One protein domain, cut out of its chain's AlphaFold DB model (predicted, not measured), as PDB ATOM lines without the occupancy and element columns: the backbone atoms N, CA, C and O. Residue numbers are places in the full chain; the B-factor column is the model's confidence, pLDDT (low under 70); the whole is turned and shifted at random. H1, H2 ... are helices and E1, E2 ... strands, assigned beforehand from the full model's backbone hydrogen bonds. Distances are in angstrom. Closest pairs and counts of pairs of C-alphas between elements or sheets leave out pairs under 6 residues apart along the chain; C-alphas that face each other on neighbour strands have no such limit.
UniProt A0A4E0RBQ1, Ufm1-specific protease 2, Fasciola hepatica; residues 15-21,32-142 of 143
ATOM      1  N   LEU A  15      25.801 -13.752  -0.567       84.06
ATOM      2  CA  LEU A  15      26.532 -13.227   0.582       84.06
ATOM      3  C   LEU A  15      26.798 -11.731   0.451       84.06
ATOM      4  O   LEU A  15      27.157 -11.217  -0.606       84.06
ATOM      5  N   THR A  16      26.719 -11.033   1.584       86.94
ATOM      6  CA  THR A  16      27.137  -9.630   1.659       86.94
ATOM      7  C   THR A  16      28.659  -9.540   1.585       86.94
ATOM      8  O   THR A  16      29.360 -10.086   2.442       86.94
ATOM      9  N   GLN A  17      29.168  -8.827   0.581       89.88
ATOM     10  CA  GLN A  17      30.577  -8.457   0.491       89.88
ATOM     11  C   GLN A  17      30.876  -7.298   1.453       89.88
ATOM     12  O   GLN A  17      30.148  -6.308   1.501       89.88
ATOM     13  N   ILE A  18      31.948  -7.433   2.230       88.81
ATOM     14  CA  ILE A  18      32.457  -6.429   3.160       88.81
ATOM     15  C   ILE A  18      33.797  -5.928   2.626       88.81
ATOM     16  O   ILE A  18      34.726  -6.713   2.437       88.81
ATOM     17  N   GLU A  19      33.904  -4.614   2.451       86.50
ATOM     18  CA  GLU A  19      35.139  -3.939   2.058       86.50
ATOM     19  C   GLU A  19      35.851  -3.349   3.278       86.50
ATOM     20  O   GLU A  19      35.267  -2.609   4.073       86.50
ATOM     21  N   GLY A  20      37.133  -3.672   3.422       80.19
ATOM     22  CA  GLY A  20      38.017  -3.051   4.397       80.19
ATOM     23  C   GLY A  20      38.717  -1.831   3.800       80.19
ATOM     24  O   GLY A  20      39.737  -1.975   3.120       80.19
ATOM     25  N   GLU A  21      38.193  -0.631   4.070       74.31
ATOM     26  CA  GLU A  21      38.821   0.647   3.706       74.31
ATOM     27  C   GLU A  21      39.096   1.499   4.957       74.31
ATOM     28  O   GLU A  21      38.245   1.652   5.835       74.31
ATOM     29  N   GLY A  32      42.268  -1.006  10.261       76.69
ATOM     30  CA  GLY A  32      41.294  -1.930   9.694       76.69
ATOM     31  C   GLY A  32      41.991  -3.046   8.925       76.69
ATOM     32  O   GLY A  32      43.214  -3.048   8.781       76.69
ATOM     33  N   PHE A  33      41.213  -3.986   8.397       82.88
ATOM     34  CA  PHE A  33      41.730  -4.922   7.402       82.88
ATOM     35  C   PHE A  33      41.667  -4.269   6.017       82.88
ATOM     36  O   PHE A  33      40.891  -3.339   5.808       82.88
ATOM     37  N   ARG A  34      42.495  -4.735   5.079       85.50
ATOM     38  CA  ARG A  34      42.501  -4.259   3.691       85.50
ATOM     39  C   ARG A  34      41.932  -5.330   2.774       85.50
ATOM     40  O   ARG A  34      42.289  -6.495   2.927       85.50
ATOM     41  N   GLY A  35      41.142  -4.919   1.789       88.81
ATOM     42  CA  GLY A  35      40.566  -5.816   0.789       88.81
ATOM     43  C   GLY A  35      39.178  -6.306   1.180       88.81
ATOM     44  O   GLY A  35      38.582  -5.778   2.118       88.81
ATOM     45  N   SER A  36      38.682  -7.316   0.475       90.62
ATOM     46  CA  SER A  36      37.266  -7.698   0.533       90.62
ATOM     47  C   SER A  36      37.063  -9.087   1.136       90.62
ATOM     48  O   SER A  36      37.881  -9.981   0.934       90.62
ATOM     49  N   CYS A  37      35.972  -9.311   1.857       91.75
ATOM     50  CA  CYS A  37      35.565 -10.647   2.300       91.75
ATOM     51  C   CYS A  37      34.045 -10.808   2.219       91.75
ATOM     52  O   CYS A  37      33.325  -9.830   2.050       91.75
ATOM     53  N   TYR A  38      33.550 -12.034   2.345       93.06
ATOM     54  CA  TYR A  38      32.121 -12.328   2.370       93.06
ATOM     55  C   TYR A  38      31.659 -12.660   3.790       93.06
ATOM     56  O   TYR A  38      32.322 -13.387   4.540       93.06
ATOM     57  N   TYR A  39      30.506 -12.116   4.172       91.94
ATOM     58  CA  TYR A  39      29.918 -12.336   5.486       91.94
ATOM     59  C   TYR A  39      29.165 -13.667   5.544       91.94
ATOM     60  O   TYR A  39      28.062 -13.787   5.018       91.94
ATOM     61  N   PHE A  40      29.742 -14.656   6.223       93.69
ATOM     62  CA  PHE A  40      29.085 -15.925   6.498       93.69
ATOM     63  C   PHE A  40      28.321 -15.831   7.817       93.69
ATOM     64  O   PHE A  40      28.846 -15.382   8.838       93.69
ATOM     65  N   HIS A  41      27.077 -16.294   7.803       93.75
ATOM     66  CA  HIS A  41      26.185 -16.288   8.955       93.75
ATOM     67  C   HIS A  41      25.442 -17.621   9.092       93.75
ATOM     68  O   HIS A  41      25.569 -18.525   8.267       93.75
ATOM     69  N   TYR A  42      24.673 -17.750  10.171       94.19
ATOM     70  CA  TYR A  42      23.882 -18.946  10.449       94.19
ATOM     71  C   TYR A  42      22.901 -19.279   9.322       94.19
ATOM     72  O   TYR A  42      22.358 -18.376   8.683       94.19
ATOM     73  N   GLY A  43      22.632 -20.570   9.128       90.94
ATOM     74  CA  GLY A  43      21.640 -21.061   8.167       90.94
ATOM     75  C   GLY A  43      22.145 -21.203   6.729       90.94
ATOM     76  O   GLY A  43      21.407 -21.693   5.876       90.94
ATOM     77  N   LEU A  44      23.388 -20.806   6.441       91.12
ATOM     78  CA  LEU A  44      23.984 -20.983   5.116       91.12
ATOM     79  C   LEU A  44      24.291 -22.456   4.826       91.12
ATOM     80  O   LEU A  44      24.521 -23.250   5.744       91.12
ATOM     81  N   GLN A  45      24.352 -22.796   3.535       88.25
ATOM     82  CA  GLN A  45      24.645 -24.149   3.036       88.25
ATOM     83  C   GLN A  45      23.633 -25.209   3.524       88.25
ATOM     84  O   GLN A  45      23.953 -26.388   3.616       88.25
ATOM     85  N   GLY A  46      22.401 -24.798   3.860       89.44
ATOM     86  CA  GLY A  46      21.333 -25.703   4.302       89.44
ATOM     87  C   GLY A  46      21.516 -26.282   5.712       89.44
ATOM     88  O   GLY A  46      20.820 -27.230   6.073       89.44
ATOM     89  N   ILE A  47      22.433 -25.732   6.516       92.31
ATOM     90  CA  ILE A  47      22.755 -26.236   7.858       92.31
ATOM     91  C   ILE A  47      22.155 -25.313   8.924       92.31
ATOM     92  O   ILE A  47      22.453 -24.121   8.959       92.31
ATOM     93  N   ASP A  48      21.357 -25.873   9.840       95.62
ATOM     94  CA  ASP A  48      20.915 -25.171  11.053       95.62
ATOM     95  C   ASP A  48      21.995 -25.224  12.141       95.62
ATOM     96  O   ASP A  48      22.062 -26.142  12.970       95.62
ATOM     97  N   ASP A  49      22.861 -24.217  12.120       96.50
ATOM     98  CA  ASP A  49      24.016 -24.098  12.999       96.50
ATOM     99  C   ASP A  49      23.839 -23.095  14.151       96.50
ATOM    100  O   ASP A  49      24.798 -22.678  14.813       96.50
ATOM    101  N   ARG A  50      22.590 -22.725  14.446       96.62
ATOM    102  CA  ARG A  50      22.262 -21.838  15.567       96.62
ATOM    103  C   ARG A  50      22.691 -22.474  16.892       96.62
ATOM    104  O   ARG A  50      22.334 -23.606  17.206       96.62
ATOM    105  N   GLY A  51      23.457 -21.723  17.680       95.38
ATOM    106  CA  GLY A  51      23.937 -22.143  19.003       95.38
ATOM    107  C   GLY A  51      25.283 -22.877  19.022       95.38
ATOM    108  O   GLY A  51      25.822 -23.062  20.107       95.38
ATOM    109  N   TRP A  52      25.856 -23.245  17.868       96.56
ATOM    110  CA  TRP A  52      27.149 -23.955  17.816       96.56
ATOM    111  C   TRP A  52      28.060 -23.554  16.643       96.56
ATOM    112  O   TRP A  52      29.276 -23.713  16.716       96.56
ATOM    113  N   GLY A  53      27.500 -22.958  15.588       96.44
ATOM    114  CA  GLY A  53      28.197 -22.643  14.342       96.44
ATOM    115  C   GLY A  53      29.079 -21.391  14.337       96.44
ATOM    116  O   GLY A  53      29.738 -21.127  13.335       96.44
ATOM    117  N   CYS A  54      29.107 -20.583  15.407       95.69
ATOM    118  CA  CYS A  54      29.721 -19.243  15.358       95.69
ATOM    119  C   CYS A  54      31.195 -19.266  14.930       95.69
ATOM    120  O   CYS A  54      31.592 -18.458  14.089       95.69
ATOM    121  N   GLY A  55      31.990 -20.195  15.471       95.44
ATOM    122  CA  GLY A  55      33.401 -20.336  15.108       95.44
ATOM    123  C   GLY A  55      33.585 -20.712  13.637       95.44
ATOM    124  O   GLY A  55      34.433 -20.145  12.955       95.44
ATOM    125  N   TYR A  56      32.721 -21.577  13.109       97.31
ATOM    126  CA  TYR A  56      32.760 -22.003  11.712       97.31
ATOM    127  C   TYR A  56      32.409 -20.877  10.737       97.31
ATOM    128  O   TYR A  56      33.112 -20.683   9.752       97.31
ATOM    129  N   ARG A  57      31.357 -20.095  11.010       96.19
ATOM    130  CA  ARG A  57      30.980 -18.959  10.146       96.19
ATOM    131  C   ARG A  57      32.043 -17.865  10.157       96.19
ATOM    132  O   ARG A  57      32.422 -17.342   9.115       96.19
ATOM    133  N   THR A  58      32.602 -17.613  11.335       95.25
ATOM    134  CA  THR A  58      33.760 -16.733  11.523       95.25
ATOM    135  C   THR A  58      34.963 -17.200  10.688       95.25
ATOM    136  O   THR A  58      35.581 -16.395   9.990       95.25
ATOM    137  N   LEU A  59      35.260 -18.504  10.690       96.06
ATOM    138  CA  LEU A  59      36.299 -19.115   9.859       96.06
ATOM    139  C   LEU A  59      36.010 -18.970   8.355       96.06
ATOM    140  O   LEU A  59      36.895 -18.549   7.617       96.06
ATOM    141  N   GLN A  60      34.787 -19.255   7.900       95.69
ATOM    142  CA  GLN A  60      34.400 -19.110   6.489       95.69
ATOM    143  C   GLN A  60      34.571 -17.662   6.000       95.69
ATOM    144  O   GLN A  60      35.109 -17.434   4.915       95.69
ATOM    145  N   THR A  61      34.227 -16.665   6.823       94.12
ATOM    146  CA  THR A  61      34.509 -15.256   6.505       94.12
ATOM    147  C   THR A  61      36.006 -14.975   6.369       94.12
ATOM    148  O   THR A  61      36.391 -14.316   5.403       94.12
ATOM    149  N   ILE A  62      36.874 -15.502   7.246       93.38
ATOM    150  CA  ILE A  62      38.336 -15.367   7.062       93.38
ATOM    151  C   ILE A  62      38.779 -16.002   5.744       93.38
ATOM    152  O   ILE A  62      39.477 -15.370   4.955       93.38
ATOM    153  N   LEU A  63      38.383 -17.254   5.505       93.94
ATOM    154  CA  LEU A  63      38.778 -18.012   4.320       93.94
ATOM    155  C   LEU A  63      38.360 -17.292   3.034       93.94
ATOM    156  O   LEU A  63      39.127 -17.250   2.073       93.94
ATOM    157  N   SER A  64      37.195 -16.641   3.033       92.94
ATOM    158  CA  SER A  64      36.725 -15.869   1.882       92.94
ATOM    159  C   SER A  64      37.668 -14.716   1.525       92.94
ATOM    160  O   SER A  64      37.891 -14.453   0.346       92.94
ATOM    161  N   TRP A  65      38.306 -14.082   2.516       92.75
ATOM    162  CA  TRP A  65      39.301 -13.046   2.254       92.75
ATOM    163  C   TRP A  65      40.531 -13.610   1.540       92.75
ATOM    164  O   TRP A  65      41.050 -12.975   0.624       92.75
ATOM    165  N   PHE A  66      40.992 -14.807   1.907       91.38
ATOM    166  CA  PHE A  66      42.107 -15.455   1.209       91.38
ATOM    167  C   PHE A  66      41.751 -15.793  -0.242       91.38
ATOM    168  O   PHE A  66      42.566 -15.578  -1.139       91.38
ATOM    169  N   LEU A  67      40.525 -16.255  -0.489       90.62
ATOM    170  CA  LEU A  67      40.059 -16.560  -1.842       90.62
ATOM    171  C   LEU A  67      39.972 -15.301  -2.714       90.62
ATOM    172  O   LEU A  67      40.440 -15.318  -3.848       90.62
ATOM    173  N   VAL A  68      39.467 -14.190  -2.168       89.38
ATOM    174  CA  VAL A  68      39.316 -12.933  -2.922       89.38
ATOM    175  C   VAL A  68      40.640 -12.180  -3.099       89.38
ATOM    176  O   VAL A  68      40.901 -11.647  -4.173       89.38
ATOM    177  N   ASN A  69      41.494 -12.121  -2.072       88.44
ATOM    178  CA  ASN A  69      42.642 -11.199  -2.052       88.44
ATOM    179  C   ASN A  69      43.992 -11.871  -2.306       88.44
ATOM    180  O   ASN A  69      44.965 -11.184  -2.616       88.44
ATOM    181  N   ARG A  70      44.093 -13.193  -2.130       84.94
ATOM    182  CA  ARG A  70      45.346 -13.948  -2.309       84.94
ATOM    183  C   ARG A  70      45.277 -14.956  -3.451       84.94
ATOM    184  O   ARG A  70      46.280 -15.617  -3.704       84.94
ATOM    185  N   SER A  71      44.132 -15.063  -4.131       79.31
ATOM    186  CA  SER A  71      43.888 -16.050  -5.189       79.31
ATOM    187  C   SER A  71      44.260 -17.474  -4.755       79.31
ATOM    188  O   SER A  71      44.806 -18.247  -5.542       79.31
ATOM    189  N   CYS A  72      44.020 -17.809  -3.482       83.94
ATOM    190  CA  CYS A  72      44.218 -19.166  -2.988       83.94
ATOM    191  C   CYS A  72      43.266 -20.126  -3.713       83.94
ATOM    192  O   CYS A  72      42.131 -19.774  -4.024       83.94
ATOM    193  N   SER A  73      43.722 -21.353  -3.953       84.50
ATOM    194  CA  SER A  73      42.966 -22.359  -4.703       84.50
ATOM    195  C   SER A  73      42.434 -23.434  -3.757       84.50
ATOM    196  O   SER A  73      42.987 -24.530  -3.694       84.50
ATOM    197  N   PHE A  74      41.387 -23.117  -2.995       89.38
ATOM    198  CA  PHE A  74      40.648 -24.106  -2.206       89.38
ATOM    199  C   PHE A  74      39.139 -23.891  -2.340       89.38
ATOM    200  O   PHE A  74      38.673 -22.785  -2.611       89.38
ATOM    201  N   GLU A  75      38.369 -24.960  -2.156       90.75
ATOM    202  CA  GLU A  75      36.909 -24.881  -2.090       90.75
ATOM    203  C   GLU A  75      36.486 -24.460  -0.684       90.75
ATOM    204  O   GLU A  75      37.028 -24.965   0.300       90.75
ATOM    205  N   MET A  76      35.530 -23.532  -0.581       93.81
ATOM    206  CA  MET A  76      35.021 -23.077   0.711       93.81
ATOM    207  C   MET A  76      34.401 -24.264   1.466       93.81
ATOM    208  O   MET A  76      33.377 -24.776   1.013       93.81
ATOM    209  N   PRO A  77      34.972 -24.700   2.605       95.19
ATOM    210  CA  PRO A  77      34.467 -25.871   3.294       95.19
ATOM    211  C   PRO A  77      33.166 -25.554   4.036       95.19
ATOM    212  O   PRO A  77      33.038 -24.492   4.658       95.19
ATOM    213  N   ASP A  78      32.227 -26.495   4.038       95.31
ATOM    214  CA  ASP A  78      31.089 -26.486   4.951       95.31
ATOM    215  C   ASP A  78      31.504 -26.823   6.397       95.31
ATOM    216  O   ASP A  78      32.655 -27.156   6.699       95.31
ATOM    217  N   LEU A  79      30.555 -26.712   7.331       96.88
ATOM    218  CA  LEU A  79      30.807 -26.948   8.757       96.88
ATOM    219  C   LEU A  79      31.311 -28.372   9.035       96.88
ATOM    220  O   LEU A  79      32.183 -28.561   9.885       96.88
ATOM    221  N   PHE A  80      30.788 -29.369   8.324       97.25
ATOM    222  CA  PHE A  80      31.151 -30.773   8.503       97.25
ATOM    223  C   PHE A  80      32.489 -31.095   7.837       97.25
ATOM    224  O   PHE A  80      33.286 -31.830   8.411       97.25
ATOM    225  N   GLN A  81      32.807 -30.478   6.701       97.81
ATOM    226  CA  GLN A  81      34.123 -30.554   6.072       97.81
ATOM    227  C   GLN A  81      35.204 -29.961   6.980       97.81
ATOM    228  O   GLN A  81      36.259 -30.570   7.141       97.81
ATOM    229  N   VAL A  82      34.929 -28.842   7.661       98.00
ATOM    230  CA  VAL A  82      35.830 -28.306   8.696       98.00
ATOM    231  C   VAL A  82      36.030 -29.314   9.832       98.00
ATOM    232  O   VAL A  82      37.165 -29.571  10.234       98.00
ATOM    233  N   GLN A  83      34.956 -29.929  10.339       98.31
ATOM    234  CA  GLN A  83      35.074 -30.973  11.366       98.31
ATOM    235  C   GLN A  83      35.893 -32.167  10.873       98.31
ATOM    236  O   GLN A  83      36.713 -32.698  11.622       98.31
ATOM    237  N   LYS A  84      35.691 -32.572   9.616       98.31
ATOM    238  CA  LYS A  84      36.418 -33.672   8.994       98.31
ATOM    239  C   LYS A  84      37.910 -33.366   8.927       98.31
ATOM    240  O   LYS A  84      38.693 -34.204   9.353       98.31
ATOM    241  N   LEU A  85      38.291 -32.167   8.480       98.06
ATOM    242  CA  LEU A  85      39.692 -31.737   8.437       98.06
ATOM    243  C   LEU A  85      40.351 -31.852   9.816       98.06
ATOM    244  O   LEU A  85      41.430 -32.424   9.925       98.06
ATOM    245  N   LEU A  86      39.679 -31.382  10.873       98.38
ATOM    246  CA  LEU A  86      40.178 -31.470  12.251       98.38
ATOM    247  C   LEU A  86      40.308 -32.920  12.750       98.38
ATOM    248  O   LEU A  86      41.240 -33.238  13.489       98.38
ATOM    249  N   CYS A  87      39.402 -33.810  12.338       98.19
ATOM    250  CA  CYS A  87      39.506 -35.239  12.640       98.19
ATOM    251  C   CYS A  87      40.658 -35.902  11.871       98.19
ATOM    252  O   CYS A  87      41.407 -36.687  12.446       98.19
ATOM    253  N   ASP A  88      40.812 -35.578  10.585       98.12
ATOM    254  CA  ASP A  88      41.809 -36.177   9.691       98.12
ATOM    255  C   ASP A  88      43.245 -35.880  10.157       98.12
ATOM    256  O   ASP A  88      44.117 -36.742  10.051       98.12
ATOM    257  N   ILE A  89      43.491 -34.688  10.713       97.25
ATOM    258  CA  ILE A  89      44.800 -34.319  11.278       97.25
ATOM    259  C   ILE A  89      45.008 -34.798  12.725       97.25
ATOM    260  O   ILE A  89      46.077 -34.582  13.294       97.25
ATOM    261  N   GLY A  90      43.996 -35.423  13.334       97.19
ATOM    262  CA  GLY A  90      44.052 -35.938  14.702       97.19
ATOM    263  C   GLY A  90      43.882 -34.897  15.814       97.19
ATOM    264  O   GLY A  90      44.136 -35.224  16.971       97.19
ATOM    265  N   ASP A  91      43.447 -33.670  15.505       97.12
ATOM    266  CA  ASP A  91      43.148 -32.639  16.516       97.12
ATOM    267  C   ASP A  91      41.870 -32.970  17.303       97.12
ATOM    268  O   ASP A  91      41.775 -32.739  18.511       97.12
ATOM    269  N   LYS A  92      40.889 -33.574  16.622       97.69
ATOM    270  CA  LYS A  92      39.603 -33.983  17.198       97.69
ATOM    271  C   LYS A  92      39.363 -35.486  17.023       97.69
ATOM    272  O   LYS A  92      39.828 -36.076  16.047       97.69
ATOM    273  N   PRO A  93      38.618 -36.134  17.938       97.81
ATOM    274  CA  PRO A  93      38.231 -37.532  17.776       97.81
ATOM    275  C   PRO A  93      37.228 -37.695  16.626       97.81
ATOM    276  O   PRO A  93      36.447 -36.792  16.354       97.81
ATOM    277  N   ALA A  94      37.156 -38.882  16.018       97.69
ATOM    278  CA  ALA A  94      36.232 -39.156  14.908       97.69
ATOM    279  C   ALA A  94      34.745 -38.888  15.238       97.69
ATOM    280  O   ALA A  94      33.966 -38.572  14.343       97.69
ATOM    281  N   SER A  95      34.350 -38.971  16.515       97.81
ATOM    282  CA  SER A  95      32.995 -38.637  16.984       97.81
ATOM    283  C   SER A  95      32.635 -37.155  16.845       97.81
ATOM    284  O   SER A  95      31.463 -36.805  16.959       97.81
ATOM    285  N   PHE A  96      33.625 -36.285  16.631       98.12
ATOM    286  CA  PHE A  96      33.430 -34.855  16.421       98.12
ATOM    287  C   PHE A  96      32.820 -34.550  15.045       98.12
ATOM    288  O   PHE A  96      32.099 -33.562  14.897       98.12
ATOM    289  N   HIS A  97      33.073 -35.392  14.040       97.94
ATOM    290  CA  HIS A  97      32.501 -35.235  12.705       97.94
ATOM    291  C   HIS A  97      30.982 -35.473  12.723       97.94
ATOM    292  O   HIS A  97      30.506 -36.452  13.292       97.94
ATOM    293  N   HIS A  98      30.223 -34.567  12.104       96.81
ATOM    294  CA  HIS A  98      28.761 -34.456  12.207       96.81
ATOM    295  C   HIS A  98      28.213 -34.175  13.618       96.81
ATOM    296  O   HIS A  98      27.005 -34.289  13.848       96.81
ATOM    297  N   SER A  99      29.058 -33.753  14.562       97.19
ATOM    298  CA  SER A  99      28.590 -33.255  15.856       97.19
ATOM    299  C   SER A  99      28.055 -31.818  15.744       97.19
ATOM    300  O   SER A  99      28.228 -31.139  14.730       97.19
ATOM    301  N   LYS A 100      27.421 -31.336  16.819       97.56
ATOM    302  CA  LYS A 100      27.058 -29.920  17.008       97.56
ATOM    303  C   LYS A 100      27.995 -29.219  17.995       97.56
ATOM    304  O   LYS A 100      27.576 -28.326  18.728       97.56
ATOM    305  N   GLU A 101      29.234 -29.684  18.100       97.44
ATOM    306  CA  GLU A 101      30.236 -29.033  18.939       97.44
ATOM    307  C   GLU A 101      30.758 -27.758  18.264       97.44
ATOM    308  O   GLU A 101      30.799 -27.653  17.041       97.44
ATOM    309  N   TRP A 102      31.131 -26.762  19.067       95.94
ATOM    310  CA  TRP A 102      31.695 -25.503  18.582       95.94
ATOM    311  C   TRP A 102      33.217 -25.622  18.398       95.94
ATOM    312  O   TRP A 102      33.867 -26.460  19.025       95.94
ATOM    313  N   ILE A 103      33.792 -24.746  17.570       96.69
ATOM    314  CA  ILE A 103      35.248 -24.570  17.440       96.69
ATOM    315  C   ILE A 103      35.681 -23.194  17.937       96.69
ATOM    316  O   ILE A 103      34.930 -22.220  17.837       96.69
ATOM    317  N   GLY A 104      36.898 -23.113  18.471       93.19
ATOM    318  CA  GLY A 104      37.499 -21.878  18.945       93.19
ATOM    319  C   GLY A 104      38.482 -21.271  17.946       93.19
ATOM    320  O   GLY A 104      38.674 -21.740  16.825       93.19
ATOM    321  N   SER A 105      39.154 -20.205  18.381       90.62
ATOM    322  CA  SER A 105      40.169 -19.508  17.581       90.62
ATOM    323  C   SER A 105      41.398 -20.366  17.270       90.62
ATOM    324  O   SER A 105      42.110 -20.070  16.315       90.62
ATOM    325  N   TYR A 106      41.677 -21.382  18.091       93.12
ATOM    326  CA  TYR A 106      42.781 -22.305  17.846       93.12
ATOM    327  C   TYR A 106      42.477 -23.185  16.633       93.12
ATOM    328  O   TYR A 106      43.200 -23.109  15.643       93.12
ATOM    329  N   GLU A 107      41.357 -23.910  16.653       96.44
ATOM    330  CA  GLU A 107      40.940 -24.762  15.537       96.44
ATOM    331  C   GLU A 107      40.731 -23.954  14.248       96.44
ATOM    332  O   GLU A 107      41.102 -24.407  13.169       96.44
ATOM    333  N   CYS A 108      40.205 -22.725  14.349       95.38
ATOM    334  CA  CYS A 108      40.114 -21.826  13.196       95.38
ATOM    335  C   CYS A 108      41.494 -21.548  12.578       95.38
ATOM    336  O   CYS A 108      41.629 -21.587  11.359       95.38
ATOM    337  N   GLY A 109      42.512 -21.272  13.403       93.12
ATOM    338  CA  GLY A 109      43.866 -21.011  12.916       93.12
ATOM    339  C   GLY A 109      44.481 -22.231  12.236       93.12
ATOM    340  O   GLY A 109      44.979 -22.116  11.121       93.12
ATOM    341  N   VAL A 110      44.325 -23.413  12.841       94.25
ATOM    342  CA  VAL A 110      44.769 -24.687  12.255       94.25
ATOM    343  C   VAL A 110      44.162 -24.899  10.866       94.25
ATOM    344  O   VAL A 110      44.880 -25.195   9.915       94.25
ATOM    345  N   VAL A 111      42.853 -24.692  10.703       96.19
ATOM    346  CA  VAL A 111      42.188 -24.878   9.402       96.19
ATOM    347  C   VAL A 111      42.623 -23.827   8.376       96.19
ATOM    348  O   VAL A 111      42.803 -24.161   7.205       96.19
ATOM    349  N   VAL A 112      42.853 -22.574   8.790       94.44
ATOM    350  CA  VAL A 112      43.431 -21.545   7.905       94.44
ATOM    351  C   VAL A 112      44.812 -21.971   7.409       94.44
ATOM    352  O   VAL A 112      45.076 -21.873   6.211       94.44
ATOM    353  N   GLU A 113      45.679 -22.477   8.284       94.38
ATOM    354  CA  GLU A 113      47.018 -22.941   7.898       94.38
ATOM    355  C   GLU A 113      46.955 -24.105   6.909       94.38
ATOM    356  O   GLU A 113      47.648 -24.079   5.891       94.38
ATOM    357  N   LEU A 114      46.080 -25.083   7.164       94.31
ATOM    358  CA  LEU A 114      45.897 -26.248   6.295       94.31
ATOM    359  C   LEU A 114      45.459 -25.862   4.877       94.31
ATOM    360  O   LEU A 114      45.943 -26.445   3.910       94.31
ATOM    361  N   LEU A 115      44.544 -24.896   4.745       93.69
ATOM    362  CA  LEU A 115      43.940 -24.545   3.455       93.69
ATOM    363  C   LEU A 115      44.702 -23.458   2.695       93.69
ATOM    364  O   LEU A 115      44.692 -23.442   1.466       93.69
ATOM    365  N   THR A 116      45.353 -22.539   3.406       90.38
ATOM    366  CA  THR A 116      45.981 -21.354   2.795       90.38
ATOM    367  C   THR A 116      47.503 -21.413   2.778       90.38
ATOM    368  O   THR A 116      48.123 -20.619   2.075       90.38
ATOM    369  N   GLN A 117      48.109 -22.333   3.540       88.00
ATOM    370  CA  GLN A 117      49.557 -22.410   3.773       88.00
ATOM    371  C   GLN A 117      50.144 -21.135   4.413       88.00
ATOM    372  O   GLN A 117      51.356 -20.922   4.390       88.00
ATOM    373  N   VAL A 118      49.299 -20.279   5.004       86.75
ATOM    374  CA  VAL A 118      49.712 -19.074   5.732       86.75
ATOM    375  C   VAL A 118      49.660 -19.344   7.228       86.75
ATOM    376  O   VAL A 118      48.595 -19.616   7.771       86.75
ATOM    377  N   THR A 119      50.808 -19.212   7.895       85.25
ATOM    378  CA  THR A 119      50.934 -19.394   9.347       85.25
ATOM    379  C   THR A 119      50.095 -18.385  10.123       85.25
ATOM    380  O   THR A 119      50.157 -17.174   9.888       85.25
ATOM    381  N   THR A 120      49.362 -18.878  11.114       81.62
ATOM    382  CA  THR A 120      48.562 -18.082  12.034       81.62
ATOM    383  C   THR A 120      49.320 -17.836  13.338       81.62
ATOM    384  O   THR A 120      50.194 -18.598  13.750       81.62
ATOM    385  N   ARG A 121      49.037 -16.708  13.998       80.81
ATOM    386  CA  ARG A 121      49.621 -16.382  15.308       80.81
ATOM    387  C   ARG A 121      48.534 -16.425  16.366       80.81
ATOM    388  O   ARG A 121      47.561 -15.677  16.291       80.81
ATOM    389  N   HIS A 122      48.729 -17.258  17.381       77.19
ATOM    390  CA  HIS A 122      47.798 -17.369  18.497       77.19
ATOM    391  C   HIS A 122      48.225 -16.465  19.650       77.19
ATOM    392  O   HIS A 122      49.272 -16.659  20.267       77.19
ATOM    393  N   PHE A 123      47.378 -15.493  19.981       79.56
ATOM    394  CA  PHE A 123      47.567 -14.639  21.146       79.56
ATOM    395  C   PHE A 123      46.646 -15.097  22.267       79.56
ATOM    396  O   PHE A 123      45.422 -15.021  22.162       79.56
ATOM    397  N   LYS A 124      47.233 -15.561  23.371       75.62
ATOM    398  CA  LYS A 124      46.478 -15.854  24.586       75.62
ATOM    399  C   LYS A 124      46.375 -14.590  25.429       75.62
ATOM    400  O   LYS A 124      47.390 -13.998  25.797       75.62
ATOM    401  N   ARG A 125      45.144 -14.188  25.757       76.88
ATOM    402  CA  ARG A 125      44.900 -13.060  26.661       76.88
ATOM    403  C   ARG A 125      45.530 -13.330  28.025       76.88
ATOM    404  O   ARG A 125      45.294 -14.388  28.608       76.88
ATOM    405  N   GLN A 126      46.249 -12.349  28.557       73.56
ATOM    406  CA  GLN A 126      46.661 -12.362  29.957       73.56
ATOM    407  C   GLN A 126      45.485 -11.959  30.865       73.56
ATOM    408  O   GLN A 126      44.630 -11.167  30.456       73.56
ATOM    409  N   PRO A 127      45.401 -12.478  32.102       68.25
ATOM    410  CA  PRO A 127      44.418 -11.996  33.065       68.25
ATOM    411  C   PRO A 127      44.520 -10.466  33.208       68.25
ATOM    412  O   PRO A 127      45.617  -9.924  33.283       68.25
ATOM    413  N   ASN A 128      43.376  -9.775  33.236       73.81
ATOM    414  CA  ASN A 128      43.251  -8.315  33.397       73.81
ATOM    415  C   ASN A 128      43.693  -7.423  32.217       73.81
ATOM    416  O   ASN A 128      43.716  -6.205  32.378       73.81
ATOM    417  N   SER A 129      43.965  -7.962  31.021       64.44
ATOM    418  CA  SER A 129      44.133  -7.123  29.821       64.44
ATOM    419  C   SER A 129      42.814  -6.909  29.068       64.44
ATOM    420  O   SER A 129      42.005  -7.829  28.920       64.44
ATOM    421  N   ILE A 130      42.575  -5.693  28.579       56.03
ATOM    422  CA  ILE A 130      41.446  -5.390  27.687       56.03
ATOM    423  C   ILE A 130      41.861  -5.810  26.270       56.03
ATOM    424  O   ILE A 130      42.908  -5.385  25.791       56.03
ATOM    425  N   ILE A 131      41.070  -6.658  25.605       58.38
ATOM    426  CA  ILE A 131      41.268  -6.958  24.179       58.38
ATOM    427  C   ILE A 131      40.431  -5.974  23.366       58.38
ATOM    428  O   ILE A 131      39.205  -6.047  23.386       58.38
ATOM    429  N   LEU A 132      41.100  -5.114  22.600       43.84
ATOM    430  CA  LEU A 132      40.529  -4.474  21.418       43.84
ATOM    431  C   LEU A 132      41.025  -5.268  20.189       43.84
ATOM    432  O   LEU A 132      42.122  -5.040  19.702       43.84
ATOM    433  N   GLY A 133      40.250  -6.264  19.742       46.78
ATOM    434  CA  GLY A 133      40.414  -6.932  18.437       46.78
ATOM    435  C   GLY A 133      41.567  -7.942  18.265       46.78
ATOM    436  O   GLY A 133      42.581  -7.632  17.655       46.78
ATOM    437  N   CYS A 134      41.376  -9.213  18.652       45.50
ATOM    438  CA  CYS A 134      42.315 -10.302  18.298       45.50
ATOM    439  C   CYS A 134      42.228 -10.771  16.832       45.50
ATOM    440  O   CYS A 134      43.096 -11.506  16.375       45.50
ATOM    441  N   PHE A 135      41.194 -10.372  16.091       49.12
ATOM    442  CA  PHE A 135      40.893 -10.969  14.787       49.12
ATOM    443  C   PHE A 135      41.635 -10.313  13.608       49.12
ATOM    444  O   PHE A 135      41.910 -10.964  12.606       49.12
ATOM    445  N   MET A 136      42.031  -9.040  13.736       49.59
ATOM    446  CA  MET A 136      42.669  -8.291  12.639       49.59
ATOM    447  C   MET A 136      44.143  -8.655  12.415       49.59
ATOM    448  O   MET A 136      44.670  -8.456  11.322       49.59
ATOM    449  N   SER A 137      44.805  -9.253  13.412       49.66
ATOM    450  CA  SER A 137      46.249  -9.504  13.353       49.66
ATOM    451  C   SER A 137      46.657 -10.527  12.282       49.66
ATOM    452  O   SER A 137      47.803 -10.494  11.840       49.66
ATOM    453  N   LEU A 138      45.753 -11.412  11.838       50.47
ATOM    454  CA  LEU A 138      46.029 -12.377  10.759       50.47
ATOM    455  C   LEU A 138      46.100 -11.706   9.379       50.47
ATOM    456  O   LEU A 138      46.913 -12.078   8.535       50.47
ATOM    457  N   MET A 139      45.288 -10.673   9.176       51.25
ATOM    458  CA  MET A 139      45.120  -9.990   7.889       51.25
ATOM    459  C   MET A 139      46.234  -8.966   7.650       51.25
ATOM    460  O   MET A 139      46.636  -8.717   6.518       51.25
ATOM    461  N   GLU A 140      46.770  -8.395   8.729       51.72
ATOM    462  CA  GLU A 140      47.833  -7.388   8.675       51.72
ATOM    463  C   GLU A 140      49.243  -8.006   8.635       51.72
ATOM    464  O   GLU A 140      50.183  -7.403   8.118       51.72
ATOM    465  N   SER A 141      49.389  -9.239   9.135       44.06
ATOM    466  CA  SER A 141      50.671  -9.929   9.307       44.06
ATOM    467  C   SER A 141      51.223 -10.600   8.040       44.06
ATOM    468  O   SER A 141      52.322 -11.149   8.093       44.06
ATOM    469  N   SER A 142      50.492 -10.602   6.927       46.59
ATOM    470  CA  SER A 142      50.908 -11.269   5.685       46.59
ATOM    471  C   SER A 142      51.598 -10.320   4.684       46.59
ATOM    472  O   SER A 142      51.553 -10.546   3.472       46.59
TER     473      SER A 142
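AT A GLANCE: This is residues 15 to 21 and 32 to 142 of the 143 residues of the protein "Ufm1-specific protease 2" of Fasciola hepatica (UniProt A0A4E0RBQ1). The core is a pair of helices side by side, H1 and H3, with the small two-stranded sheet E1 E2 along the side of H1 at E2 and the helix H2 crossing H3 nearly at a right angle. From the end of H3 a long loop runs out and folds back to the short helix H4; its residues 126 to 133 stick out from the body. The printed part has 118 residues, with two named strands and then four named helices in the order E1, E2, H1, H2, H3, H4; the sheet is antiparallel, in the order E1 - E2. The class is mostly helix, but the named elements hold 51 residues, under half of the printed part. The whole is compact, with a radius of gyration of the C-alphas of 14.4 A and spans of 39 by 37 by 27 A.

IN THESE COORDINATES: E1, residues 17 to 20, is 10.0 A long and begins with C-alpha 17 at (30.577, -8.457, 0.491). E2, residues 35 to 38, is 10.8 A long. H1, residues 54 to 70, is the longest helix at 24.2 A, from C-alpha 54 at (29.721, -19.243, 15.358). H2, residues 79 to 88, measures 14.4 A, and H3, residues 105 to 116, measures 16.0 A. H4, residues 137 to 140, is 5.4 A long and ends with C-alpha 140 at (47.833, -7.388, 8.675).

HOW THE PARTS SIT: E1 and E2 are antiparallel neighbours at 150 degrees, with N 18 and O 37 at 2.8 A and N 20 and O 35 at 2.9 A, both within hydrogen-bond range. The closest C-alphas of E2 and H1 are those of Cys 37 and Trp 65, 4.4 A apart. H1 and H3 touch, closest at the C-alphas of Leu 59 and Cys 108, 5.7 A, and run the same way at a shallow tilt of 31 degrees. H3 touches H2 with residues 107 to 111 alone, closest at the C-alphas of Val 82 and Val 111, 7.3 A, and their lines are about perpendicular at 84 degrees. H1 and H2 are close but not clearly touching, with the C-alphas of Tyr 56 and Leu 79 closest at 6.1 A. H4 touches no helix. In H1, H2 and H3 every O i to N i+4 pair is within hydrogen-bond range; H4 is too short for such a pair.

THE WHOLE: The two C-alphas farthest apart are those of Glu 21 and Ser 95, 41.9 A. Residues 22 to 31, in the link from E1 to E2, are not printed, and C-alphas 21 and 32 are 7.0 A apart across the cut. The links E2 to H1, H2 to H3 and H3 to H4 are long, and the link H1 to H2 is short. The mean pLDDT of the printed part is 86.5; residue 127 and residues 129 to 142 are under 70.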